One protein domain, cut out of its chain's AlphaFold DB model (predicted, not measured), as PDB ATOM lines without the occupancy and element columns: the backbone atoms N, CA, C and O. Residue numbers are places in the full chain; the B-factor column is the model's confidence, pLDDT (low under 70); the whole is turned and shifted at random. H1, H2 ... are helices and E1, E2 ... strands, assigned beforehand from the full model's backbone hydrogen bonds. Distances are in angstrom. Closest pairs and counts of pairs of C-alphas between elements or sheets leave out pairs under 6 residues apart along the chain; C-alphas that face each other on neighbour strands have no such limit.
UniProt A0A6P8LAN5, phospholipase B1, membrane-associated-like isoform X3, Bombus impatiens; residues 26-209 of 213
ATOM      1  N   SER A  26      62.216   3.578  30.690       69.69
ATOM      2  CA  SER A  26      60.738   3.635  30.699       69.69
ATOM      3  C   SER A  26      60.097   3.521  29.305       69.69
ATOM      4  O   SER A  26      59.050   2.894  29.155       69.69
ATOM      5  N   ILE A  27      60.739   4.078  28.275       73.81
ATOM      6  CA  ILE A  27      60.262   4.040  26.884       73.81
ATOM      7  C   ILE A  27      60.404   2.636  26.282       73.81
ATOM      8  O   ILE A  27      59.444   2.116  25.718       73.81
ATOM      9  N   LEU A  28      61.569   2.000  26.438       72.94
ATOM     10  CA  LEU A  28      61.817   0.642  25.937       72.94
ATOM     11  C   LEU A  28      60.904  -0.375  26.627       72.94
ATOM     12  O   LEU A  28      60.339  -1.235  25.958       72.94
ATOM     13  N   ASN A  29      60.661  -0.201  27.927       74.56
ATOM     14  CA  ASN A  29      59.668  -0.969  28.671       74.56
ATOM     15  C   ASN A  29      58.253  -0.818  28.097       74.56
ATOM     16  O   ASN A  29      57.553  -1.813  27.919       74.56
ATOM     17  N   SER A  30      57.822   0.407  27.788       80.88
ATOM     18  CA  SER A  30      56.502   0.656  27.191       80.88
ATOM     19  C   SER A  30      56.372   0.037  25.797       80.88
ATOM     20  O   SER A  30      55.357  -0.594  25.504       80.88
ATOM     21  N   ILE A  31      57.407   0.157  24.959       81.69
ATOM     22  CA  ILE A  31      57.445  -0.447  23.618       81.69
ATOM     23  C   ILE A  31      57.411  -1.973  23.718       81.69
ATOM     24  O   ILE A  31      56.599  -2.614  23.052       81.69
ATOM     25  N   TYR A  32      58.237  -2.557  24.585       82.06
ATOM     26  CA  TYR A  32      58.277  -3.997  24.820       82.06
ATOM     27  C   TYR A  32      56.927  -4.527  25.312       82.06
ATOM     28  O   TYR A  32      56.412  -5.503  24.771       82.06
ATOM     29  N   ARG A  33      56.303  -3.848  26.285       83.12
ATOM     30  CA  ARG A  33      54.952  -4.184  26.765       83.12
ATOM     31  C   ARG A  33      53.919  -4.101  25.647       83.12
ATOM     32  O   ARG A  33      53.088  -4.996  25.536       83.12
ATOM     33  N   GLY A  34      53.976  -3.063  24.812       85.88
ATOM     34  CA  GLY A  34      53.090  -2.907  23.656       85.88
ATOM     35  C   GLY A  34      53.238  -4.053  22.656       85.88
ATOM     36  O   GLY A  34      52.251  -4.698  22.308       85.88
ATOM     37  N   TYR A  35      54.476  -4.360  22.266       85.00
ATOM     38  CA  TYR A  35      54.798  -5.472  21.373       85.00
ATOM     39  C   TYR A  35      54.349  -6.822  21.940       85.00
ATOM     40  O   TYR A  35      53.675  -7.585  21.253       85.00
ATOM     41  N   ARG A  36      54.657  -7.098  23.210       86.00
ATOM     42  CA  ARG A  36      54.229  -8.311  23.914       86.00
ATOM     43  C   ARG A  36      52.708  -8.427  23.938       86.00
ATOM     44  O   ARG A  36      52.175  -9.471  23.586       86.00
ATOM     45  N   ASN A  37      52.005  -7.368  24.332       86.81
ATOM     46  CA  ASN A  37      50.547  -7.380  24.395       86.81
ATOM     47  C   ASN A  37      49.934  -7.633  23.021       86.81
ATOM     48  O   ASN A  37      48.944  -8.356  22.926       86.81
ATOM     49  N   TRP A  38      50.503  -7.045  21.970       88.38
ATOM     50  CA  TRP A  38      50.099  -7.322  20.597       88.38
ATOM     51  C   TRP A  38      50.352  -8.789  20.229       88.38
ATOM     52  O   TRP A  38      49.414  -9.471  19.826       88.38
ATOM     53  N   LEU A  39      51.561  -9.313  20.472       86.00
ATOM     54  CA  LEU A  39      51.893 -10.720  20.235       86.00
ATOM     55  C   LEU A  39      50.916 -11.666  20.938       86.00
ATOM     56  O   LEU A  39      50.369 -12.565  20.306       86.00
ATOM     57  N   THR A  40      50.665 -11.465  22.232       86.25
ATOM     58  CA  THR A  40      49.753 -12.306  23.014       86.25
ATOM     59  C   THR A  40      48.307 -12.187  22.528       86.25
ATOM     60  O   THR A  40      47.593 -13.184  22.491       86.25
ATOM     61  N   GLN A  41      47.853 -11.006  22.104       87.19
ATOM     62  CA  GLN A  41      46.508 -10.847  21.537       87.19
ATOM     63  C   GLN A  41      46.368 -11.534  20.176       87.19
ATOM     64  O   GLN A  41      45.347 -12.163  19.911       87.19
ATOM     65  N   SER A  42      47.386 -11.442  19.323       86.31
ATOM     66  CA  SER A  42      47.357 -12.016  17.978       86.31
ATOM     67  C   SER A  42      47.585 -13.528  17.970       86.31
ATOM     68  O   SER A  42      46.949 -14.232  17.189       86.31
ATOM     69  N   TYR A  43      48.469 -14.035  18.830       86.69
ATOM     70  CA  TYR A  43      48.994 -15.402  18.750       86.69
ATOM     71  C   TYR A  43      48.782 -16.246  20.019       86.69
ATOM     72  O   TYR A  43      49.065 -17.450  20.025       86.69
ATOM     73  N   GLY A  44      48.273 -15.634  21.084       88.75
ATOM     74  CA  GLY A  44      47.939 -16.300  22.335       88.75
ATOM     75  C   GLY A  44      46.565 -16.970  22.333       88.75
ATOM     76  O   GLY A  44      45.862 -17.036  21.323       88.75
ATOM     77  N   THR A  45      46.162 -17.451  23.502       90.31
ATOM     78  CA  THR A  45      44.924 -18.201  23.731       90.31
ATOM     79  C   THR A  45      43.659 -17.357  23.617       90.31
ATOM     80  O   THR A  45      42.571 -17.911  23.477       90.31
ATOM     81  N   ARG A  46      43.781 -16.023  23.643       89.62
ATOM     82  CA  ARG A  46      42.658 -15.095  23.433       89.62
ATOM     83  C   ARG A  46      42.160 -15.070  21.989       89.62
ATOM     84  O   ARG A  46      41.017 -14.685  21.757       89.62
ATOM     85  N   ASN A  47      42.990 -15.467  21.026       89.94
ATOM     86  CA  ASN A  47      42.592 -15.525  19.626       89.94
ATOM     87  C   ASN A  47      41.842 -16.839  19.342       89.94
ATOM     88  O   ASN A  47      42.456 -17.886  19.124       89.94
ATOM     89  N   GLY A  48      40.507 -16.779  19.338       88.00
ATOM     90  CA  GLY A  48      39.636 -17.941  19.130       88.00
ATOM     91  C   GLY A  48      39.827 -18.635  17.777       88.00
ATOM     92  O   GLY A  48      39.877 -19.866  17.726       88.00
ATOM     93  N   ASP A  49      40.017 -17.876  16.694       89.81
ATOM     94  CA  ASP A  49      40.255 -18.434  15.357       89.81
ATOM     95  C   ASP A  49      41.551 -19.240  15.329       89.81
ATOM     96  O   ASP A  49      41.601 -20.369  14.833       89.81
ATOM     97  N   ARG A  50      42.607 -18.694  15.936       88.88
ATOM     98  CA  ARG A  50      43.892 -19.377  16.058       88.88
ATOM     99  C   ARG A  50      43.788 -20.633  16.917       88.88
ATOM    100  O   ARG A  50      44.312 -21.677  16.527       88.88
ATOM    101  N   MET A  51      43.109 -20.564  18.061       90.81
ATOM    102  CA  MET A  51      42.902 -21.744  18.904       90.81
ATOM    103  C   MET A  51      42.110 -22.825  18.165       90.81
ATOM    104  O   MET A  51      42.472 -23.999  18.242       90.81
ATOM    105  N   SER A  52      41.114 -22.440  17.364       88.19
ATOM    106  CA  SER A  52      40.357 -23.359  16.507       88.19
ATOM    107  C   SER A  52      41.253 -24.020  15.454       88.19
ATOM    108  O   SER A  52      41.222 -25.239  15.286       88.19
ATOM    109  N   GLN A  53      42.137 -23.254  14.802       90.38
ATOM    110  CA  GLN A  53      43.139 -23.803  13.880       90.38
ATOM    111  C   GLN A  53      44.089 -24.793  14.570       90.38
ATOM    112  O   GLN A  53      44.388 -25.851  14.013       90.38
ATOM    113  N   LEU A  54      44.564 -24.482  15.781       90.12
ATOM    114  CA  LEU A  54      45.452 -25.363  16.547       90.12
ATOM    115  C   LEU A  54      44.754 -26.668  16.960       90.12
ATOM    116  O   LEU A  54      45.354 -27.740  16.851       90.12
ATOM    117  N   ARG A  55      43.480 -26.601  17.372       88.88
ATOM    118  CA  ARG A  55      42.666 -27.795  17.655       88.88
ATOM    119  C   ARG A  55      42.468 -28.650  16.399       88.88
ATOM    120  O   ARG A  55      42.665 -29.860  16.464       88.88
ATOM    121  N   ASN A  56      42.191 -28.032  15.248       87.50
ATOM    122  CA  ASN A  56      42.050 -28.735  13.965       87.50
ATOM    123  C   ASN A  56      43.351 -29.416  13.506       87.50
ATOM    124  O   ASN A  56      43.307 -30.429  12.812       87.50
ATOM    125  N   LYS A  57      44.513 -28.902  13.926       88.62
ATOM    126  CA  LYS A  57      45.830 -29.525  13.709       88.62
ATOM    127  C   LYS A  57      46.188 -30.603  14.746       88.62
ATOM    128  O   LYS A  57      47.339 -31.032  14.780       88.62
ATOM    129  N   TYR A  58      45.248 -31.020  15.600       81.56
ATOM    130  CA  TYR A  58      45.453 -32.012  16.664       81.56
ATOM    131  C   TYR A  58      46.572 -31.653  17.661       81.56
ATOM    132  O   TYR A  58      47.178 -32.534  18.267       81.56
ATOM    133  N   LYS A  59      46.856 -30.355  17.855       84.19
ATOM    134  CA  LYS A  59      47.845 -29.879  18.843       84.19
ATOM    135  C   LYS A  59      47.309 -29.878  20.277       84.19
ATOM    136  O   LYS A  59      48.094 -29.836  21.217       84.19
ATOM    137  N   PHE A  60      45.989 -29.934  20.437       88.00
ATOM    138  CA  PHE A  60      45.306 -29.944  21.727       88.00
ATOM    139  C   PHE A  60      44.364 -31.137  21.846       88.00
ATOM    140  O   PHE A  60      43.932 -31.719  20.850       88.00
ATOM    141  N   GLN A  61      44.004 -31.450  23.091       89.44
ATOM    142  CA  GLN A  61      42.893 -32.338  23.405       89.44
ATOM    143  C   GLN A  61      41.628 -31.887  22.657       89.44
ATOM    144  O   GLN A  61      41.330 -30.690  22.573       89.44
ATOM    145  N   LYS A  62      40.874 -32.856  22.128       90.31
ATOM    146  CA  LYS A  62      39.530 -32.603  21.600       90.31
ATOM    147  C   LYS A  62      38.616 -32.160  22.735       90.31
ATOM    148  O   LYS A  62      38.657 -32.748  23.815       90.31
ATOM    149  N   GLU A  63      37.786 -31.158  22.471       91.31
ATOM    150  CA  GLU A  63      36.848 -30.678  23.476       91.31
ATOM    151  C   GLU A  63      35.897 -31.801  23.888       91.31
ATOM    152  O   GLU A  63      35.285 -32.462  23.047       91.31
ATOM    153  N   VAL A  64      35.823 -32.051  25.194       94.88
ATOM    154  CA  VAL A  64      34.930 -33.072  25.739       94.88
ATOM    155  C   VAL A  64      33.517 -32.490  25.806       94.88
ATOM    156  O   VAL A  64      33.340 -31.438  26.423       94.88
ATOM    157  N   PRO A  65      32.504 -33.150  25.221       95.81
ATOM    158  CA  PRO A  65      31.129 -32.666  25.262       95.81
ATOM    159  C   PRO A  65      30.578 -32.472  26.685       95.81
ATOM    160  O   PRO A  65      31.066 -33.045  27.668       95.81
ATOM    161  N   ILE A  66      29.556 -31.624  26.819       93.69
ATOM    162  CA  ILE A  66      28.974 -31.278  28.124       93.69
ATOM    163  C   ILE A  66      28.231 -32.455  28.770       93.69
ATOM    164  O   ILE A  66      28.246 -32.582  29.995       93.69
ATOM    165  N   ASP A  67      27.638 -33.319  27.947       95.75
ATOM    166  CA  ASP A  67      26.916 -34.537  28.321       95.75
ATOM    167  C   ASP A  67      27.843 -35.635  28.850       95.75
ATOM    168  O   ASP A  67      27.406 -36.480  29.629       95.75
ATOM    169  N   VAL A  68      29.136 -35.587  28.511       96.06
ATOM    170  CA  VAL A  68      30.122 -36.512  29.070       96.06
ATOM    171  C   VAL A  68      30.412 -36.120  30.528       96.06
ATOM    172  O   VAL A  68      30.912 -35.012  30.798       96.06
ATOM    173  N   PRO A  69      30.108 -37.004  31.501       94.69
ATOM    174  CA  PRO A  69      30.376 -36.732  32.902       94.69
ATOM    175  C   PRO A  69      31.879 -36.769  33.178       94.69
ATOM    176  O   PRO A  69      32.659 -37.429  32.492       94.69
ATOM    177  N   PHE A  70      32.297 -36.062  34.225       94.75
ATOM    178  CA  PHE A  70      33.667 -36.180  34.710       94.75
ATOM    179  C   PHE A  70      33.900 -37.618  35.217       94.75
ATOM    180  O   PHE A  70      33.070 -38.108  35.982       94.75
ATOM    181  N   PRO A  71      34.991 -38.299  34.817       92.56
ATOM    182  CA  PRO A  71      35.146 -39.742  35.023       92.56
ATOM    183  C   PRO A  71      35.333 -40.165  36.486       92.56
ATOM    184  O   PRO A  71      35.215 -41.346  36.799       92.56
ATOM    185  N   CYS A  72      35.635 -39.233  37.393       92.38
ATOM    186  CA  CYS A  72      35.843 -39.542  38.805       92.38
ATOM    187  C   CYS A  72      34.633 -39.147  39.660       92.38
ATOM    188  O   CYS A  72      33.988 -38.122  39.426       92.38
ATOM    189  N   ASN A  73      34.381 -39.913  40.724       91.31
ATOM    190  CA  ASN A  73      33.388 -39.561  41.733       91.31
ATOM    191  C   ASN A  73      33.864 -38.350  42.556       91.31
ATOM    192  O   ASN A  73      34.800 -38.449  43.348       91.31
ATOM    193  N   VAL A  74      33.204 -37.207  42.372       91.94
ATOM    194  CA  VAL A  74      33.537 -35.949  43.063       91.94
ATOM    195  C   VAL A  74      32.895 -35.827  44.448       91.94
ATOM    196  O   VAL A  74      33.390 -35.068  45.276       91.94
ATOM    197  N   THR A  75      31.835 -36.590  44.737       86.94
ATOM    198  CA  THR A  75      31.036 -36.468  45.969       86.94
ATOM    199  C   THR A  75      31.838 -36.825  47.221       86.94
ATOM    200  O   THR A  75      31.663 -36.211  48.267       86.94
ATOM    201  N   ALA A  76      32.765 -37.780  47.112       79.88
ATOM    202  CA  ALA A  76      33.659 -38.186  48.203       79.88
ATOM    203  C   ALA A  76      35.041 -37.502  48.151       79.88
ATOM    204  O   ALA A  76      35.969 -37.920  48.852       79.88
ATOM    205  N   GLY A  77      35.189 -36.478  47.303       86.88
ATOM    206  CA  GLY A  77      36.469 -35.887  46.924       86.88
ATOM    207  C   GLY A  77      37.098 -34.946  47.946       86.88
ATOM    208  O   GLY A  77      38.313 -34.777  47.918       86.88
ATOM    209  N   ARG A  78      36.303 -34.350  48.840       93.44
ATOM    210  CA  ARG A  78      36.774 -33.482  49.930       93.44
ATOM    211  C   ARG A  78      36.456 -34.117  51.279       93.44
ATOM    212  O   ARG A  78      35.414 -34.756  51.441       93.44
ATOM    213  N   SER A  79      37.359 -33.982  52.237       94.56
ATOM    214  CA  SER A  79      37.194 -34.517  53.583       94.56
ATOM    215  C   SER A  79      36.243 -33.635  54.409       94.56
ATOM    216  O   SER A  79      36.259 -32.411  54.264       94.56
ATOM    217  N   PRO A  80      35.412 -34.213  55.303       92.88
ATOM    218  CA  PRO A  80      34.529 -33.428  56.177       92.88
ATOM    219  C   PRO A  80      35.279 -32.505  57.147       92.88
ATOM    220  O   PRO A  80      34.748 -31.486  57.580       92.88
ATOM    221  N   LYS A  81      36.513 -32.879  57.504       93.81
ATOM    222  CA  LYS A  81      37.447 -32.090  58.309       93.81
ATOM    223  C   LYS A  81      38.751 -31.948  57.536       93.81
ATOM    224  O   LYS A  81      39.134 -32.877  56.829       93.81
ATOM    225  N   VAL A  82      39.419 -30.807  57.699       94.38
ATOM    226  CA  VAL A  82      40.742 -30.576  57.105       94.38
ATOM    227  C   VAL A  82      41.710 -31.621  57.675       94.38
ATOM    228  O   VAL A  82      41.812 -31.722  58.899       94.38
ATOM    229  N   PRO A  83      42.375 -32.426  56.832       95.25
ATOM    230  CA  PRO A  83      43.291 -33.448  57.314       95.25
ATOM    231  C   PRO A  83      44.560 -32.807  57.882       95.25
ATOM    232  O   PRO A  83      44.995 -31.762  57.409       95.25
ATOM    233  N   GLU A  84      45.173 -33.453  58.871       93.25
ATOM    234  CA  GLU A  84      46.442 -33.010  59.477       93.25
ATOM    235  C   GLU A  84      47.668 -33.695  58.849       93.25
ATOM    236  O   GLU A  84      48.802 -33.276  59.051       93.25
ATOM    237  N   SER A  85      47.447 -34.752  58.061       93.62
ATOM    238  CA  SER A  85      48.500 -35.540  57.419       93.62
ATOM    239  C   SER A  85      48.200 -35.754  55.942       93.62
ATOM    240  O   SER A  85      47.057 -36.013  55.560       93.62
ATOM    241  N   VAL A  86      49.256 -35.729  55.126       93.12
ATOM    242  CA  VAL A  86      49.191 -35.968  53.678       93.12
ATOM    243  C   VAL A  86      48.600 -37.340  53.331       93.12
ATOM    244  O   VAL A  86      47.957 -37.485  52.299       93.12
ATOM    245  N   HIS A  87      48.738 -38.336  54.212       94.44
ATOM    246  CA  HIS A  87      48.200 -39.683  53.987       94.44
ATOM    247  C   HIS A  87      46.666 -39.737  53.991       94.44
ATOM    248  O   HIS A  87      46.087 -40.667  53.437       94.44
ATOM    249  N   HIS A  88      46.009 -38.741  54.589       94.44
ATOM    250  CA  HIS A  88      44.551 -38.608  54.604       94.44
ATOM    251  C   HIS A  88      44.048 -37.549  53.616       94.44
ATOM    252  O   HIS A  88      42.846 -37.289  53.557       94.44
ATOM    253  N   LEU A  89      44.957 -36.916  52.869       95.06
ATOM    254  CA  LEU A  89      44.631 -35.824  51.969       95.06
ATOM    255  C   LEU A  89      43.873 -36.343  50.750       95.06
ATOM    256  O   LEU A  89      44.330 -37.250  50.052       95.06
ATOM    257  N   LYS A  90      42.727 -35.729  50.459       95.88
ATOM    258  CA  LYS A  90      41.969 -35.987  49.235       95.88
ATOM    259  C   LYS A  90      42.142 -34.845  48.232       95.88
ATOM    260  O   LYS A  90      42.460 -33.724  48.632       95.88
ATOM    261  N   PRO A  91      41.868 -35.066  46.933       95.88
ATOM    262  CA  PRO A  91      42.005 -34.017  45.920       95.88
ATOM    263  C   PRO A  91      41.219 -32.734  46.231       95.88
ATOM    264  O   PRO A  91      41.676 -31.639  45.923       95.88
ATOM    265  N   GLY A  92      40.048 -32.851  46.863       96.75
ATOM    266  CA  GLY A  92      39.205 -31.714  47.233       96.75
ATOM    267  C   GLY A  92      39.676 -30.948  48.471       96.75
ATOM    268  O   GLY A  92      39.178 -29.849  48.713       96.75
ATOM    269  N   ASP A  93      40.615 -31.501  49.244       97.44
ATOM    270  CA  ASP A  93      41.212 -30.834  50.407       97.44
ATOM    271  C   ASP A  93      42.313 -29.846  50.005       97.44
ATOM    272  O   ASP A  93      42.692 -28.996  50.802       97.44
ATOM    273  N   ILE A  94      42.814 -29.930  48.767       97.88
ATOM    274  CA  ILE A  94      43.801 -28.996  48.224       97.88
ATOM    275  C   ILE A  94      43.103 -27.668  47.933       97.88
ATOM    276  O   ILE A  94      42.240 -27.581  47.056       97.88
ATOM    277  N   ASP A  95      43.490 -26.622  48.656       98.00
ATOM    278  CA  ASP A  95      42.906 -25.285  48.526       98.00
ATOM    279  C   ASP A  95      43.727 -24.386  47.605       98.00
ATOM    280  O   ASP A  95      43.172 -23.577  46.860       98.00
ATOM    281  N   VAL A  96      45.050 -24.544  47.624       98.44
ATOM    282  CA  VAL A  96      45.976 -23.717  46.851       98.44
ATOM    283  C   VAL A  96      46.823 -24.604  45.958       98.44
ATOM    284  O   VAL A  96      47.398 -25.590  46.414       98.44
ATOM    285  N   ILE A  97      46.952 -24.222  44.695       98.50
ATOM    286  CA  ILE A  97      47.950 -24.781  43.795       98.50
ATOM    287  C   ILE A  97      48.932 -23.685  43.387       98.50
ATOM    288  O   ILE A  97      48.539 -22.548  43.130       98.50
ATOM    289  N   ALA A  98      50.215 -24.015  43.360       98.31
ATOM    290  CA  ALA A  98      51.278 -23.104  42.973       98.31
ATOM    291  C   ALA A  98      52.334 -23.825  42.137       98.31
ATOM    292  O   ALA A  98      52.400 -25.060  42.104       98.31
ATOM    293  N   ALA A  99      53.171 -23.047  41.460       97.38
ATOM    294  CA  ALA A  99      54.268 -23.601  40.691       97.38
ATOM    295  C   ALA A  99      55.466 -22.661  40.643       97.38
ATOM    296  O   ALA A  99      55.321 -21.440  40.621       97.38
ATOM    297  N   MET A 100      56.644 -23.259  40.565       96.62
ATOM    298  CA  MET A 100      57.890 -22.618  40.160       96.62
ATOM    299  C   MET A 100      58.603 -23.564  39.196       96.62
ATOM    300  O   MET A 100      58.364 -24.769  39.222       96.62
ATOM    301  N   GLY A 101      59.437 -23.022  38.323       95.38
ATOM    302  CA  GLY A 101      60.022 -23.782  37.229       95.38
ATOM    303  C   GLY A 101      60.546 -22.877  36.129       95.38
ATOM    304  O   GLY A 101      60.657 -21.663  36.298       95.38
ATOM    305  N   ASP A 102      60.815 -23.480  34.986       93.75
ATOM    306  CA  ASP A 102      61.390 -22.809  33.828       93.75
ATOM    307  C   ASP A 102      60.352 -22.582  32.708       93.75
ATOM    308  O   ASP A 102      59.140 -22.461  32.942       93.75
ATOM    309  N   SER A 103      60.835 -22.547  31.464       93.50
ATOM    310  CA  SER A 103      60.035 -22.438  30.245       93.50
ATOM    311  C   SER A 103      58.934 -23.504  30.121       93.50
ATOM    312  O   SER A 103      57.895 -23.233  29.513       93.50
ATOM    313  N   LEU A 104      59.093 -24.683  30.731       93.12
ATOM    314  CA  LEU A 104      58.051 -25.710  30.745       93.12
ATOM    315  C   LEU A 104      56.846 -25.266  31.569       93.12
ATOM    316  O   LEU A 104      55.701 -25.440  31.158       93.12
ATOM    317  N   THR A 105      57.105 -24.664  32.726       95.50
ATOM    318  CA  THR A 105      56.075 -24.292  33.705       95.50
ATOM    319  C   THR A 105      55.318 -23.030  33.303       95.50
ATOM    320  O   THR A 105      54.185 -22.813  33.738       95.50
ATOM    321  N   ILE A 106      55.900 -22.212  32.424       94.81
ATOM    322  CA  ILE A 106      55.204 -21.071  31.814       94.81
ATOM    323  C   ILE A 106      54.447 -21.447  30.532       94.81
ATOM    324  O   ILE A 106      53.725 -20.613  29.989       94.81
ATOM    325  N   GLY A 107      54.594 -22.685  30.044       93.62
ATOM    326  CA  GLY A 107      53.979 -23.135  28.798       93.62
ATOM    327  C   GLY A 107      54.567 -22.451  27.563       93.62
ATOM    328  O   GLY A 107      53.816 -22.087  26.658       93.62
ATOM    329  N   ALA A 108      55.887 -22.241  27.529       91.56
ATOM    330  CA  ALA A 108      56.550 -21.602  26.398       91.56
ATOM    331  C   ALA A 108      56.299 -22.391  25.103       91.56
ATOM    332  O   ALA A 108      56.612 -23.578  25.001       91.56
ATOM    333  N   GLY A 109      55.713 -21.724  24.109       87.00
ATOM    334  CA  GLY A 109      55.467 -22.308  22.792       87.00
ATOM    335  C   GLY A 109      54.343 -23.350  22.726       87.00
ATOM    336  O   GLY A 109      54.213 -24.006  21.692       87.00
ATOM    337  N   VAL A 110      53.493 -23.490  23.750       89.50
ATOM    338  CA  VAL A 110      52.357 -24.434  23.718       89.50
ATOM    339  C   VAL A 110      51.392 -24.110  22.572       89.50
ATOM    340  O   VAL A 110      50.906 -25.018  21.899       89.50
ATOM    341  N   THR A 111      51.142 -22.825  22.299       90.50
ATOM    342  CA  THR A 111      50.329 -22.400  21.148       90.50
ATOM    343  C   THR A 111      51.149 -22.130  19.887       90.50
ATOM    344  O   THR A 111      50.601 -21.566  18.942       90.50
ATOM    345  N   SER A 112      52.437 -22.493  19.829       87.88
ATOM    346  CA  SER A 112      53.305 -22.107  18.709       87.88
ATOM    347  C   SER A 112      53.084 -22.938  17.435       87.88
ATOM    348  O   SER A 112      52.955 -24.164  17.439       87.88
ATOM    349  N   ILE A 113      53.051 -22.228  16.313       85.50
ATOM    350  CA  ILE A 113      53.148 -22.710  14.933       85.50
ATOM    351  C   ILE A 113      54.503 -22.281  14.356       85.50
ATOM    352  O   ILE A 113      55.114 -23.042  13.608       85.50
ATOM    353  N   TYR A 114      54.975 -21.085  14.723       85.50
ATOM    354  CA  TYR A 114      56.243 -20.511  14.276       85.50
ATOM    355  C   TYR A 114      57.199 -20.294  15.453       85.50
ATOM    356  O   TYR A 114      56.776 -20.003  16.569       85.50
ATOM    357  N   THR A 115      58.508 -20.364  15.198       82.94
ATOM    358  CA  THR A 115      59.546 -20.312  16.243       82.94
ATOM    359  C   THR A 115      59.518 -19.032  17.082       82.94
ATOM    360  O   THR A 115      59.778 -19.087  18.277       82.94
ATOM    361  N   PHE A 116      59.169 -17.878  16.501       80.81
ATOM    362  CA  PHE A 116      59.138 -16.607  17.241       80.81
ATOM    363  C   PHE A 116      58.032 -16.552  18.312       80.81
ATOM    364  O   PHE A 116      58.120 -15.759  19.249       80.81
ATOM    365  N   GLU A 117      57.004 -17.400  18.204       84.44
ATOM    366  CA  GLU A 117      55.871 -17.453  19.136       84.44
ATOM    367  C   GLU A 117      56.238 -18.146  20.459       84.44
ATOM    368  O   GLU A 117      55.457 -18.104  21.404       84.44
ATOM    369  N   VAL A 118      57.441 -18.730  20.572       84.06
ATOM    370  CA  VAL A 118      57.968 -19.297  21.830       84.06
ATOM    371  C   VAL A 118      58.037 -18.268  22.964       84.06
ATOM    372  O   VAL A 118      58.001 -18.632  24.134       84.06
ATOM    373  N   ASN A 119      58.077 -16.977  22.619       82.38
ATOM    374  CA  ASN A 119      58.060 -15.865  23.570       82.38
ATOM    375  C   ASN A 119      56.689 -15.654  24.243       82.38
ATOM    376  O   ASN A 119      56.555 -14.790  25.111       82.38
ATOM    377  N   ILE A 120      55.654 -16.390  23.827       89.06
ATOM    378  CA  ILE A 120      54.329 -16.342  24.441       89.06
ATOM    379  C   ILE A 120      54.285 -17.343  25.593       89.06
ATOM    380  O   ILE A 120      54.492 -18.543  25.420       89.06
ATOM    381  N   GLU A 121      53.980 -16.827  26.779       93.50
ATOM    382  CA  GLU A 121      53.866 -17.617  28.000       93.50
ATOM    383  C   GLU A 121      52.424 -18.071  28.203       93.50
ATOM    384  O   GLU A 121      51.601 -17.355  28.784       93.50
ATOM    385  N   ASN A 122      52.110 -19.277  27.726       95.00
ATOM    386  CA  ASN A 122      50.779 -19.868  27.825       95.00
ATOM    387  C   ASN A 122      50.495 -20.484  29.207       95.00
ATOM    388  O   ASN A 122      50.026 -21.623  29.323       95.00
ATOM    389  N   ARG A 123      50.747 -19.718  30.277       96.25
ATOM    390  CA  ARG A 123      50.621 -20.174  31.673       96.25
ATOM    391  C   ARG A 123      49.241 -20.748  31.973       96.25
ATOM    392  O   ARG A 123      49.125 -21.709  32.721       96.25
ATOM    393  N   GLY A 124      48.188 -20.178  31.390       96.56
ATOM    394  CA  GLY A 124      46.803 -20.591  31.614       96.56
ATOM    395  C   GLY A 124      46.466 -22.016  31.176       96.56
ATOM    396  O   GLY A 124      45.536 -22.598  31.726       96.56
ATOM    397  N   ILE A 125      47.216 -22.599  30.240       96.06
ATOM    398  CA  ILE A 125      46.916 -23.920  29.656       96.06
ATOM    399  C   ILE A 125      48.023 -24.953  29.896       96.06
ATOM    400  O   ILE A 125      47.937 -26.076  29.400       96.06
ATOM    401  N   VAL A 126      49.058 -24.600  30.662       95.62
ATOM    402  CA  VAL A 126      50.120 -25.540  31.041       95.62
ATOM    403  C   VAL A 126      49.572 -26.622  31.976       95.62
ATOM    404  O   VAL A 126      48.779 -26.347  32.879       95.62
ATOM    405  N   GLY A 127      50.014 -27.867  31.792       95.19
ATOM    406  CA  GLY A 127      49.471 -29.015  32.523       95.19
ATOM    407  C   GLY A 127      49.610 -28.926  34.049       95.19
ATOM    408  O   GLY A 127      48.720 -29.382  34.763       95.19
ATOM    409  N   SER A 128      50.686 -28.320  34.560       96.12
ATOM    410  CA  SER A 128      51.009 -28.290  35.996       96.12
ATOM    411  C   SER A 128      50.194 -27.278  36.806       96.12
ATOM    412  O   SER A 128      49.832 -27.561  37.946       96.12
ATOM    413  N   ILE A 129      49.897 -26.104  36.237       97.69
ATOM    414  CA  ILE A 129      49.343 -24.956  36.980       97.69
ATOM    415  C   ILE A 129      48.359 -24.097  36.172       97.69
ATOM    416  O   ILE A 129      47.780 -23.150  36.705       97.69
ATOM    417  N   GLY A 130      48.103 -24.436  34.910       97.75
ATOM    418  CA  GLY A 130      47.144 -23.726  34.071       97.75
ATOM    419  C   GLY A 130      45.706 -24.026  34.472       97.75
ATOM    420  O   GLY A 130      45.316 -25.183  34.569       97.75
ATOM    421  N   GLY A 131      44.899 -23.004  34.731       97.62
ATOM    422  CA  GLY A 131      43.484 -23.141  35.083       97.62
ATOM    423  C   GLY A 131      42.535 -22.418  34.134       97.62
ATOM    424  O   GLY A 131      41.371 -22.218  34.495       97.62
ATOM    425  N   GLN A 132      43.014 -22.022  32.952       96.56
ATOM    426  CA  GLN A 132      42.183 -21.473  31.888       96.56
ATOM    427  C   GLN A 132      41.174 -22.532  31.420       96.56
ATOM    428  O   GLN A 132      41.505 -23.713  31.277       96.56
ATOM    429  N   GLY A 133      39.932 -22.103  31.192       95.00
ATOM    430  CA  GLY A 133      38.853 -22.980  30.744       95.00
ATOM    431  C   GLY A 133      38.507 -24.070  31.763       95.00
ATOM    432  O   GLY A 133      38.498 -23.857  32.983       95.00
ATOM    433  N   THR A 134      38.201 -25.260  31.254       96.12
ATOM    434  CA  THR A 134      37.826 -26.435  32.053       96.12
ATOM    435  C   THR A 134      38.576 -27.683  31.593       96.12
ATOM    436  O   THR A 134      39.226 -27.671  30.552       96.12
ATOM    437  N   TRP A 135      38.435 -28.799  32.319       95.88
ATOM    438  CA  TRP A 135      39.046 -30.088  31.942       95.88
ATOM    439  C   TRP A 135      38.556 -30.606  30.581       95.88
ATOM    440  O   TRP A 135      39.178 -31.486  29.988       95.88
ATOM    441  N   ARG A 136      37.432 -30.060  30.097       95.50
ATOM    442  CA  ARG A 136      36.878 -30.361  28.782       95.50
ATOM    443  C   ARG A 136      37.664 -29.700  27.661       95.50
ATOM    444  O   ARG A 136      37.782 -30.297  26.604       95.50
ATOM    445  N   GLU A 137      38.192 -28.500  27.896       93.44
ATOM    446  CA  GLU A 137      38.932 -27.711  26.902       93.44
ATOM    447  C   GLU A 137      40.444 -27.926  26.992       93.44
ATOM    448  O   GLU A 137      41.121 -27.976  25.961       93.44
ATOM    449  N   TYR A 138      40.953 -28.019  28.226       95.12
ATOM    450  CA  TYR A 138      42.364 -28.192  28.553       95.12
ATOM    451  C   TYR A 138      42.505 -29.137  29.752       95.12
ATOM    452  O   TYR A 138      42.153 -28.787  30.885       95.12
ATOM    453  N   LEU A 139      43.052 -30.331  29.522       95.00
ATOM    454  CA  LEU A 139      43.397 -31.268  30.587       95.00
ATOM    455  C   LEU A 139      44.628 -30.773  31.349       95.00
ATOM    456  O   LEU A 139      45.770 -31.067  31.001       95.00
ATOM    457  N   THR A 140      44.375 -30.027  32.415       97.06
ATOM    458  CA  THR A 140      45.395 -29.547  33.343       97.06
ATOM    459  C   THR A 140      45.065 -29.987  34.762       97.06
ATOM    460  O   THR A 140      43.907 -30.247  35.110       97.06
ATOM    461  N   LEU A 141      46.086 -30.037  35.611       97.75
ATOM    462  CA  LEU A 141      45.939 -30.408  37.008       97.75
ATOM    463  C   LEU A 141      44.966 -29.478  37.764       97.75
ATOM    464  O   LEU A 141      44.054 -30.003  38.407       97.75
ATOM    465  N   PRO A 142      45.024 -28.133  37.640       98.19
ATOM    466  CA  PRO A 142      43.994 -27.269  38.221       98.19
ATOM    467  C   PRO A 142      42.589 -27.529  37.685       98.19
ATOM    468  O   PRO A 142      41.630 -27.499  38.452       98.19
ATOM    469  N   ASN A 143      42.432 -27.792  36.385       98.06
ATOM    470  CA  ASN A 143      41.118 -28.036  35.793       98.06
ATOM    471  C   ASN A 143      40.472 -29.332  36.307       98.06
ATOM    472  O   ASN A 143      39.249 -29.377  36.469       98.06
ATOM    473  N   ILE A 144      41.288 -30.340  36.622       97.38
ATOM    474  CA  ILE A 144      40.877 -31.556  37.331       97.38
ATOM    475  C   ILE A 144      40.531 -31.228  38.789       97.38
ATOM    476  O   ILE A 144      39.440 -31.551  39.252       97.38
ATOM    477  N   LEU A 145      41.416 -30.545  39.520       97.62
ATOM    478  CA  LEU A 145      41.209 -30.229  40.937       97.62
ATOM    479  C   LEU A 145      39.980 -29.340  41.176       97.62
ATOM    480  O   LEU A 145      39.257 -29.569  42.142       97.62
ATOM    481  N   LYS A 146      39.652 -28.421  40.257       97.25
ATOM    482  CA  LYS A 146      38.409 -27.624  40.288       97.25
ATOM    483  C   LYS A 146      37.142 -28.488  40.335       97.25
ATOM    484  O   LYS A 146      36.114 -28.028  40.829       97.25
ATOM    485  N   LYS A 147      37.184 -29.733  39.841       96.94
ATOM    486  CA  LYS A 147      36.056 -30.675  39.948       96.94
ATOM    487  C   LYS A 147      35.855 -31.210  41.361       96.94
ATOM    488  O   LYS A 147      34.716 -31.508  41.706       96.94
ATOM    489  N   PHE A 148      36.916 -31.289  42.159       96.94
ATOM    490  CA  PHE A 148      36.872 -31.730  43.553       96.94
ATOM    491  C   PHE A 148      36.761 -30.557  44.539       96.94
ATOM    492  O   PHE A 148      36.101 -30.677  45.566       96.94
ATOM    493  N   ASN A 149      37.372 -29.415  44.214       96.62
ATOM    494  CA  ASN A 149      37.313 -28.178  44.983       96.62
ATOM    495  C   ASN A 149      37.065 -26.965  44.062       96.62
ATOM    496  O   ASN A 149      38.015 -26.402  43.516       96.62
ATOM    497  N   PRO A 150      35.814 -26.489  43.933       95.31
ATOM    498  CA  PRO A 150      35.504 -25.289  43.154       95.31
ATOM    499  C   PRO A 150      36.144 -23.997  43.691       95.31
ATOM    500  O   PRO A 150      36.215 -23.013  42.962       95.31
ATOM    501  N   LYS A 151      36.601 -23.989  44.953       96.25
ATOM    502  CA  LYS A 151      37.269 -22.849  45.604       96.25
ATOM    503  C   LYS A 151      38.797 -22.893  45.481       96.25
ATOM    504  O   LYS A 151      39.467 -22.092  46.129       96.25
ATOM    505  N   LEU A 152      39.343 -23.817  44.684       98.00
ATOM    506  CA  LEU A 152      40.774 -23.880  44.394       98.00
ATOM    507  C   LEU A 152      41.281 -22.508  43.921       98.00
ATOM    508  O   LEU A 152      40.618 -21.835  43.130       98.00
ATOM    509  N   MET A 153      42.468 -22.115  44.370       97.56
ATOM    510  CA  MET A 153      43.112 -20.859  43.979       97.56
ATOM    511  C   MET A 153      44.591 -21.046  43.629       97.56
ATOM    512  O   MET A 153      45.177 -22.093  43.893       97.56
ATOM    513  N   GLY A 154      45.191 -20.019  43.024       97.56
ATOM    514  CA  GLY A 154      46.624 -19.969  42.709       97.56
ATOM    515  C   GLY A 154      47.015 -20.425  41.298       97.56
ATOM    516  O   GLY A 154      48.118 -20.116  40.853       97.56
ATOM    517  N   TYR A 155      46.102 -21.063  40.558       98.12
ATOM    518  CA  TYR A 155      46.314 -21.444  39.158       98.12
ATOM    519  C   TYR A 155      46.349 -20.244  38.208       98.12
ATOM    520  O   TYR A 155      45.680 -19.237  38.429       98.12
ATOM    521  N   SER A 156      47.085 -20.366  37.106       98.00
ATOM    522  CA  SER A 156      47.181 -19.318  36.088       98.00
ATOM    523  C   SER A 156      45.895 -19.212  35.259       98.00
ATOM    524  O   SER A 156      45.317 -20.220  34.856       98.00
ATOM    525  N   LEU A 157      45.443 -17.987  34.989       97.06
ATOM    526  CA  LEU A 157      44.143 -17.701  34.363       97.06
ATOM    527  C   LEU A 157      44.203 -17.575  32.836       97.06
ATOM    528  O   LEU A 157      43.168 -17.645  32.177       97.06
ATOM    529  N   GLY A 158      45.393 -17.374  32.272       95.25
ATOM    530  CA  GLY A 158      45.586 -17.198  30.839       95.25
ATOM    531  C   GLY A 158      47.043 -16.960  30.479       95.25
ATOM    532  O   GLY A 158      47.936 -17.241  31.283       95.25
ATOM    533  N   ASP A 159      47.273 -16.430  29.284       94.44
ATOM    534  CA  ASP A 159      48.603 -15.984  28.877       94.44
ATOM    535  C   ASP A 159      49.055 -14.804  29.742       94.44
ATOM    536  O   ASP A 159      48.339 -13.806  29.868       94.44
ATOM    537  N   ALA A 160      50.219 -14.938  30.373       92.38
ATOM    538  CA  ALA A 160      50.687 -14.009  31.399       92.38
ATOM    539  C   ALA A 160      52.185 -14.168  31.664       92.38
ATOM    540  O   ALA A 160      52.718 -15.254  31.490       92.38
ATOM    541  N   ILE A 161      52.846 -13.098  32.112       90.56
ATOM    542  CA  ILE A 161      54.176 -13.150  32.750       90.56
ATOM    543  C   ILE A 161      54.032 -13.231  34.260       90.56
ATOM    544  O   ILE A 161      52.968 -12.935  34.797       90.56
ATOM    545  N   CYS A 162      55.110 -13.575  34.965       87.75
ATOM    546  CA  CYS A 162      55.116 -13.721  36.422       87.75
ATOM    547  C   CYS A 162      54.597 -12.478  37.185       87.75
ATOM    548  O   CYS A 162      54.063 -12.600  38.294       87.75
ATOM    549  N   THR A 163      54.739 -11.280  36.610       87.94
ATOM    550  CA  THR A 163      54.262 -10.016  37.198       87.94
ATOM    551  C   THR A 163      52.795  -9.712  36.896       87.94
ATOM    552  O   THR A 163      52.189  -8.902  37.599       87.94
ATOM    553  N   ASP A 164      52.196 -10.370  35.901       92.94
ATOM    554  CA  ASP A 164      50.795 -10.166  35.554       92.94
ATOM    555  C   ASP A 164      49.889 -10.793  36.629       92.94
ATOM    556  O   ASP A 164      50.126 -11.926  37.069       92.94
ATOM    557  N   PRO A 165      48.771 -10.142  37.001       94.25
ATOM    558  CA  PRO A 165      47.806 -10.724  37.931       94.25
ATOM    559  C   PRO A 165      47.290 -12.098  37.483       94.25
ATOM    560  O   PRO A 165      46.986 -12.950  38.315       94.25
ATOM    561  N   ALA A 166      47.218 -12.352  36.174       95.88
ATOM    562  CA  ALA A 166      46.728 -13.616  35.633       95.88
ATOM    563  C   ALA A 166      47.688 -14.804  35.867       95.88
ATOM    564  O   ALA A 166      47.236 -15.946  35.800       95.88
ATOM    565  N   ALA A 167      48.966 -14.574  36.198       96.19
ATOM    566  CA  ALA A 167      49.893 -15.654  36.547       96.19
ATOM    567  C   ALA A 167      49.592 -16.282  37.919       96.19
ATOM    568  O   ALA A 167      49.907 -17.454  38.131       96.19
ATOM    569  N   GLN A 168      48.937 -15.541  38.824       97.56
ATOM    570  CA  GLN A 168      48.605 -15.979  40.187       97.56
ATOM    571  C   GLN A 168      49.851 -16.500  40.937       97.56
ATOM    572  O   GLN A 168      50.800 -15.733  41.124       97.56
ATOM    573  N   LEU A 169      49.869 -17.763  41.380       97.62
ATOM    574  CA  LEU A 169      50.981 -18.377  42.121       97.62
ATOM    575  C   LEU A 169      51.910 -19.215  41.227       97.62
ATOM    576  O   LEU A 169      52.712 -20.000  41.733       97.62
ATOM    577  N   ASN A 170      51.827 -19.049  39.907       97.81
ATOM    578  CA  ASN A 170      52.858 -19.522  38.994       97.81
ATOM    579  C   ASN A 170      53.996 -18.496  38.951       97.81
ATOM    580  O   ASN A 170      53.888 -17.480  38.263       97.81
ATOM    581  N   VAL A 171      55.069 -18.764  39.692       96.81
ATOM    582  CA  VAL A 171      56.268 -17.915  39.750       96.81
ATOM    583  C   VAL A 171      57.395 -18.418  38.850       96.81
ATOM    584  O   VAL A 171      58.538 -18.013  39.022       96.81
ATOM    585  N   ALA A 172      57.100 -19.334  37.923       95.81
ATOM    586  CA  ALA A 172      58.078 -19.802  36.953       95.81
ATOM    587  C   ALA A 172      58.580 -18.669  36.055       95.81
ATOM    588  O   ALA A 172      57.829 -17.730  35.780       95.81
ATOM    589  N   GLU A 173      59.815 -18.782  35.580       93.25
ATOM    590  CA  GLU A 173      60.450 -17.784  34.720       93.25
ATOM    591  C   GLU A 173      61.132 -18.450  33.528       93.25
ATOM    592  O   GLU A 173      61.702 -19.538  33.632       93.25
ATOM    593  N   ALA A 174      61.083 -17.791  32.372       89.38
ATOM    594  CA  ALA A 174      61.764 -18.286  31.185       89.38
ATOM    595  C   ALA A 174      63.282 -18.332  31.426       89.38
ATOM    596  O   ALA A 174      63.888 -17.337  31.816       89.38
ATOM    597  N   GLY A 175      63.904 -19.489  31.176       88.19
ATOM    598  CA  GLY A 175      65.350 -19.669  31.346       88.19
ATOM    599  C   GLY A 175      65.824 -19.789  32.798       88.19
ATOM    600  O   GLY A 175      67.034 -19.774  33.024       88.19
ATOM    601  N   ALA A 176      64.908 -19.922  33.765       90.94
ATOM    602  CA  ALA A 176      65.273 -20.276  35.133       90.94
ATOM    603  C   ALA A 176      66.016 -21.620  35.161       90.94
ATOM    604  O   ALA A 176      65.674 -22.552  34.433       90.94
ATOM    605  N   MET A 177      67.028 -21.713  36.014       90.69
ATOM    606  CA  MET A 177      67.824 -22.918  36.231       90.69
ATOM    607  C   MET A 177      67.638 -23.426  37.659       90.69
ATOM    608  O   MET A 177      67.213 -22.691  38.551       90.69
ATOM    609  N   SER A 178      68.073 -24.658  37.920       88.56
ATOM    610  CA  SER A 178      68.085 -25.243  39.268       88.56
ATOM    611  C   SER A 178      68.728 -24.344  40.348       88.56
ATOM    612  O   SER A 178      68.284 -24.328  41.496       88.56
ATOM    613  N   LYS A 179      69.729 -23.520  39.999       91.50
ATOM    614  CA  LYS A 179      70.349 -22.559  40.938       91.50
ATOM    615  C   LYS A 179      69.401 -21.443  41.408       91.50
ATOM    616  O   LYS A 179      69.619 -20.872  42.473       91.50
ATOM    617  N   ASP A 180      68.360 -21.142  40.635       92.56
ATOM    618  CA  ASP A 180      67.393 -20.084  40.931       92.56
ATOM    619  C   ASP A 180      66.273 -20.586  41.863       92.56
ATOM    620  O   ASP A 180      65.517 -19.790  42.427       92.56
ATOM    621  N   MET A 181      66.191 -21.904  42.104       93.44
ATOM    622  CA  MET A 181      65.124 -22.535  42.886       93.44
ATOM    623  C   MET A 181      64.956 -21.927  44.281       93.44
ATOM    624  O   MET A 181      63.834 -21.650  44.700       93.44
ATOM    625  N   THR A 182      66.046 -21.687  45.012       95.19
ATOM    626  CA  THR A 182      65.965 -21.129  46.371       95.19
ATOM    627  C   THR A 182      65.354 -19.726  46.371       95.19
ATOM    628  O   THR A 182      64.539 -19.400  47.242       95.19
ATOM    629  N   PHE A 183      65.694 -18.905  45.373       95.62
ATOM    630  CA  PHE A 183      65.114 -17.575  45.207       95.62
ATOM    631  C   PHE A 183      63.619 -17.667  44.883       95.62
ATOM    632  O   PHE A 183      62.802 -17.038  45.556       95.62
ATOM    633  N   MET A 184      63.246 -18.509  43.918       95.88
ATOM    634  CA  MET A 184      61.851 -18.696  43.506       95.88
ATOM    635  C   MET A 184      60.979 -19.253  44.633       95.88
ATOM    636  O   MET A 184      59.862 -18.780  44.828       95.88
ATOM    637  N   ALA A 185      61.493 -20.203  45.418       96.81
ATOM    638  CA  ALA A 185      60.798 -20.747  46.579       96.81
ATOM    639  C   ALA A 185      60.549 -19.661  47.634       96.81
ATOM    640  O   ALA A 185      59.435 -19.524  48.140       96.81
ATOM    641  N   THR A 186      61.561 -18.835  47.917       97.75
ATOM    642  CA  THR A 186      61.436 -17.707  48.851       97.75
ATOM    643  C   THR A 186      60.400 -16.698  48.359       97.75
ATOM    644  O   THR A 186      59.526 -16.272  49.118       97.75
ATOM    645  N   TYR A 187      60.454 -16.349  47.072       96.88
ATOM    646  CA  TYR A 187      59.496 -15.444  46.446       96.88
ATOM    647  C   TYR A 187      58.068 -16.003  46.481       96.88
ATOM    648  O   TYR A 187      57.145 -15.288  46.872       96.88
ATOM    649  N   LEU A 188      57.878 -17.288  46.163       97.25
ATOM    650  CA  LEU A 188      56.577 -17.951  46.214       97.25
ATOM    651  C   LEU A 188      55.999 -17.965  47.632       97.25
ATOM    652  O   LEU A 188      54.836 -17.619  47.821       97.25
ATOM    653  N   VAL A 189      56.805 -18.327  48.634       97.38
ATOM    654  CA  VAL A 189      56.379 -18.327  50.040       97.38
ATOM    655  C   VAL A 189      55.953 -16.928  50.471       97.38
ATOM    656  O   VAL A 189      54.907 -16.778  51.101       97.38
ATOM    657  N   ASN A 190      56.716 -15.897  50.106       97.38
ATOM    658  CA  ASN A 190      56.347 -14.516  50.399       97.38
ATOM    659  C   ASN A 190      55.045 -14.124  49.695       97.38
ATOM    660  O   ASN A 190      54.164 -13.560  50.337       97.38
ATOM    661  N   LYS A 191      54.879 -14.493  48.419       96.25
ATOM    662  CA  LYS A 191      53.652 -14.246  47.652       96.25
ATOM    663  C   LYS A 191      52.428 -14.913  48.288       96.25
ATOM    664  O   LYS A 191      51.375 -14.296  48.362       96.25
ATOM    665  N   ILE A 192      52.579 -16.137  48.796       97.00
ATOM    666  CA  ILE A 192      51.522 -16.855  49.522       97.00
ATOM    667  C   ILE A 192      51.200 -16.166  50.854       97.00
ATOM    668  O   ILE A 192      50.031 -16.018  51.186       97.00
ATOM    669  N   LYS A 193      52.217 -15.731  51.612       96.88
ATOM    670  CA  LYS A 193      52.032 -15.059  52.911       96.88
ATOM    671  C   LYS A 193      51.266 -13.742  52.803       96.88
ATOM    672  O   LYS A 193      50.552 -13.392  53.735       96.88
ATOM    673  N   VAL A 194      51.452 -13.005  51.708       96.19
ATOM    674  CA  VAL A 194      50.780 -11.713  51.495       96.19
ATOM    675  C   VAL A 194      49.407 -11.849  50.840       96.19
ATOM    676  O   VAL A 194      48.664 -10.873  50.815       96.19
ATOM    677  N   ASP A 195      49.062 -13.019  50.293       96.31
ATOM    678  CA  ASP A 195      47.763 -13.235  49.658       96.31
ATOM    679  C   ASP A 195      46.675 -13.411  50.732       96.31
ATOM    680  O   ASP A 195      46.648 -14.438  51.415       96.31
ATOM    681  N   PRO A 196      45.731 -12.460  50.876       96.31
ATOM    682  CA  PRO A 196      44.718 -12.514  51.928       96.31
ATOM    683  C   PRO A 196      43.729 -13.674  51.748       96.31
ATOM    684  O   PRO A 196      42.959 -13.973  52.658       96.31
ATOM    685  N   ARG A 197      43.717 -14.327  50.580       96.50
ATOM    686  CA  ARG A 197      42.853 -15.478  50.299       96.50
ATOM    687  C   ARG A 197      43.399 -16.775  50.901       96.50
ATOM    688  O   ARG A 197      42.658 -17.754  50.983       96.50
ATOM    689  N   VAL A 198      44.676 -16.809  51.299       97.38
ATOM    690  CA  VAL A 198      45.351 -18.029  51.754       97.38
ATOM    691  C   VAL A 198      45.573 -18.019  53.264       97.38
ATOM    692  O   VAL A 198      46.352 -17.231  53.786       97.38
ATOM    693  N   ASP A 199      44.982 -18.988  53.967       96.12
ATOM    694  CA  ASP A 199      45.398 -19.316  55.330       96.12
ATOM    695  C   ASP A 199      46.652 -20.204  55.274       96.12
ATOM    696  O   ASP A 199      46.613 -21.386  54.904       96.12
ATOM    697  N   ILE A 200      47.808 -19.632  55.619       94.38
ATOM    698  CA  ILE A 200      49.087 -20.348  55.552       94.38
ATOM    699  C   ILE A 200      49.157 -21.554  56.501       94.38
ATOM    700  O   ILE A 200      49.867 -22.508  56.190       94.38
ATOM    701  N   ASN A 201      48.380 -21.567  57.582       92.31
ATOM    702  CA  ASN A 201      48.414 -22.636  58.576       92.31
ATOM    703  C   ASN A 201      47.348 -23.705  58.320       92.31
ATOM    704  O   ASN A 201      47.562 -24.859  58.672       92.31
ATOM    705  N   LYS A 202      46.211 -23.344  57.705       93.56
ATOM    706  CA  LYS A 202      45.077 -24.271  57.526       93.56
ATOM    707  C   LYS A 202      44.897 -24.814  56.115       93.56
ATOM    708  O   LYS A 202      44.440 -25.940  55.965       93.56
ATOM    709  N   HIS A 203      45.200 -24.033  55.081       97.12
ATOM    710  CA  HIS A 203      44.977 -24.482  53.704       97.12
ATOM    711  C   HIS A 203      46.022 -25.514  53.284       97.12
ATOM    712  O   HIS A 203      47.212 -25.315  53.528       97.12
ATOM    713  N   TRP A 204      45.623 -26.565  52.572       97.88
ATOM    714  CA  TRP A 204      46.597 -27.436  51.912       97.88
ATOM    715  C   TRP A 204      47.076 -26.806  50.606       97.88
ATOM    716  O   TRP A 204      46.282 -26.263  49.833       97.88
ATOM    717  N   LYS A 205      48.390 -26.872  50.371       97.62
ATOM    718  CA  LYS A 205      49.040 -26.324  49.177       97.62
ATOM    719  C   LYS A 205      49.698 -27.442  48.381       97.62
ATOM    720  O   LYS A 205      50.505 -28.187  48.930       97.62
ATOM    721  N   LEU A 206      49.394 -27.520  47.092       97.81
ATOM    722  CA  LEU A 206      50.120 -28.350  46.138       97.81
ATOM    723  C   LEU A 206      51.071 -27.466  45.334       97.81
ATOM    724  O   LEU A 206      50.624 -26.587  44.599       97.81
ATOM    725  N   ILE A 207      52.376 -27.694  45.470       97.62
ATOM    726  CA  ILE A 207      53.403 -26.938  44.749       97.62
ATOM    727  C   ILE A 207      54.071 -27.869  43.744       97.62
ATOM    728  O   ILE A 207      54.601 -28.911  44.119       97.62
ATOM    729  N   THR A 208      54.035 -27.494  42.468       96.56
ATOM    730  CA  THR A 208      54.715 -28.232  41.396       96.56
ATOM    731  C   THR A 208      56.050 -27.572  41.060       96.56
ATOM    732  O   THR A 208      56.149 -26.344  41.058       96.56
ATOM    733  N   LEU A 209      57.070 -28.392  40.781       94.44
ATOM    734  CA  LEU A 209      58.438 -27.951  40.476       94.44
ATOM    735  C   LEU A 209      58.954 -28.534  39.139       94.44
ATOM    736  O   LEU A 209      59.916 -29.302  39.155       94.44
TER     737      LEU A 209
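This is residues 26 to 209 of the 213 residues of the protein "phospholipase B1, membrane-associated-like isoform X3" of Bombus impatiens (UniProt A0A6P8LAN5). What shape? It has little regular structure: parts of the loop stretches 120 to 140 and 149 to 177 run through the middle, the parallel pair E1 and E2 sits to one side with H4 and H5 near E1, and residues 26 to 35 of H1 stick out. Made how? 184 residues are printed, with H1 H2 E1 H3 H4 H5 E2, mostly helix, compact at radius of gyration of the C-alphas 17.4 A, spanning 51 by 43 by 27 A.

Where's H1? H1, residues 26-43, begins at C-alpha (60.738, 3.635, 30.699). What follows? H2 spans 48-56, E1 94-99, H3 115-119, H4 141-148, H5 178-194 and E2 204-208, ending at C-alpha (54.715, -28.232, 41.396).

Do strands pair? E1 and E2 are parallel at 25 degrees; N 98 and O 206 are 2.9 A apart. And helices? C-alpha 142 of H4 is 7.3 A from C-alpha 97. H1 and H2 have every O i to N i+4 pair within hydrogen-bond range, H3 0 of 1 but 1 of 2 O i to N i+3.

Any cut? The printed part has none. Low confidence? Residue 26 is under 70.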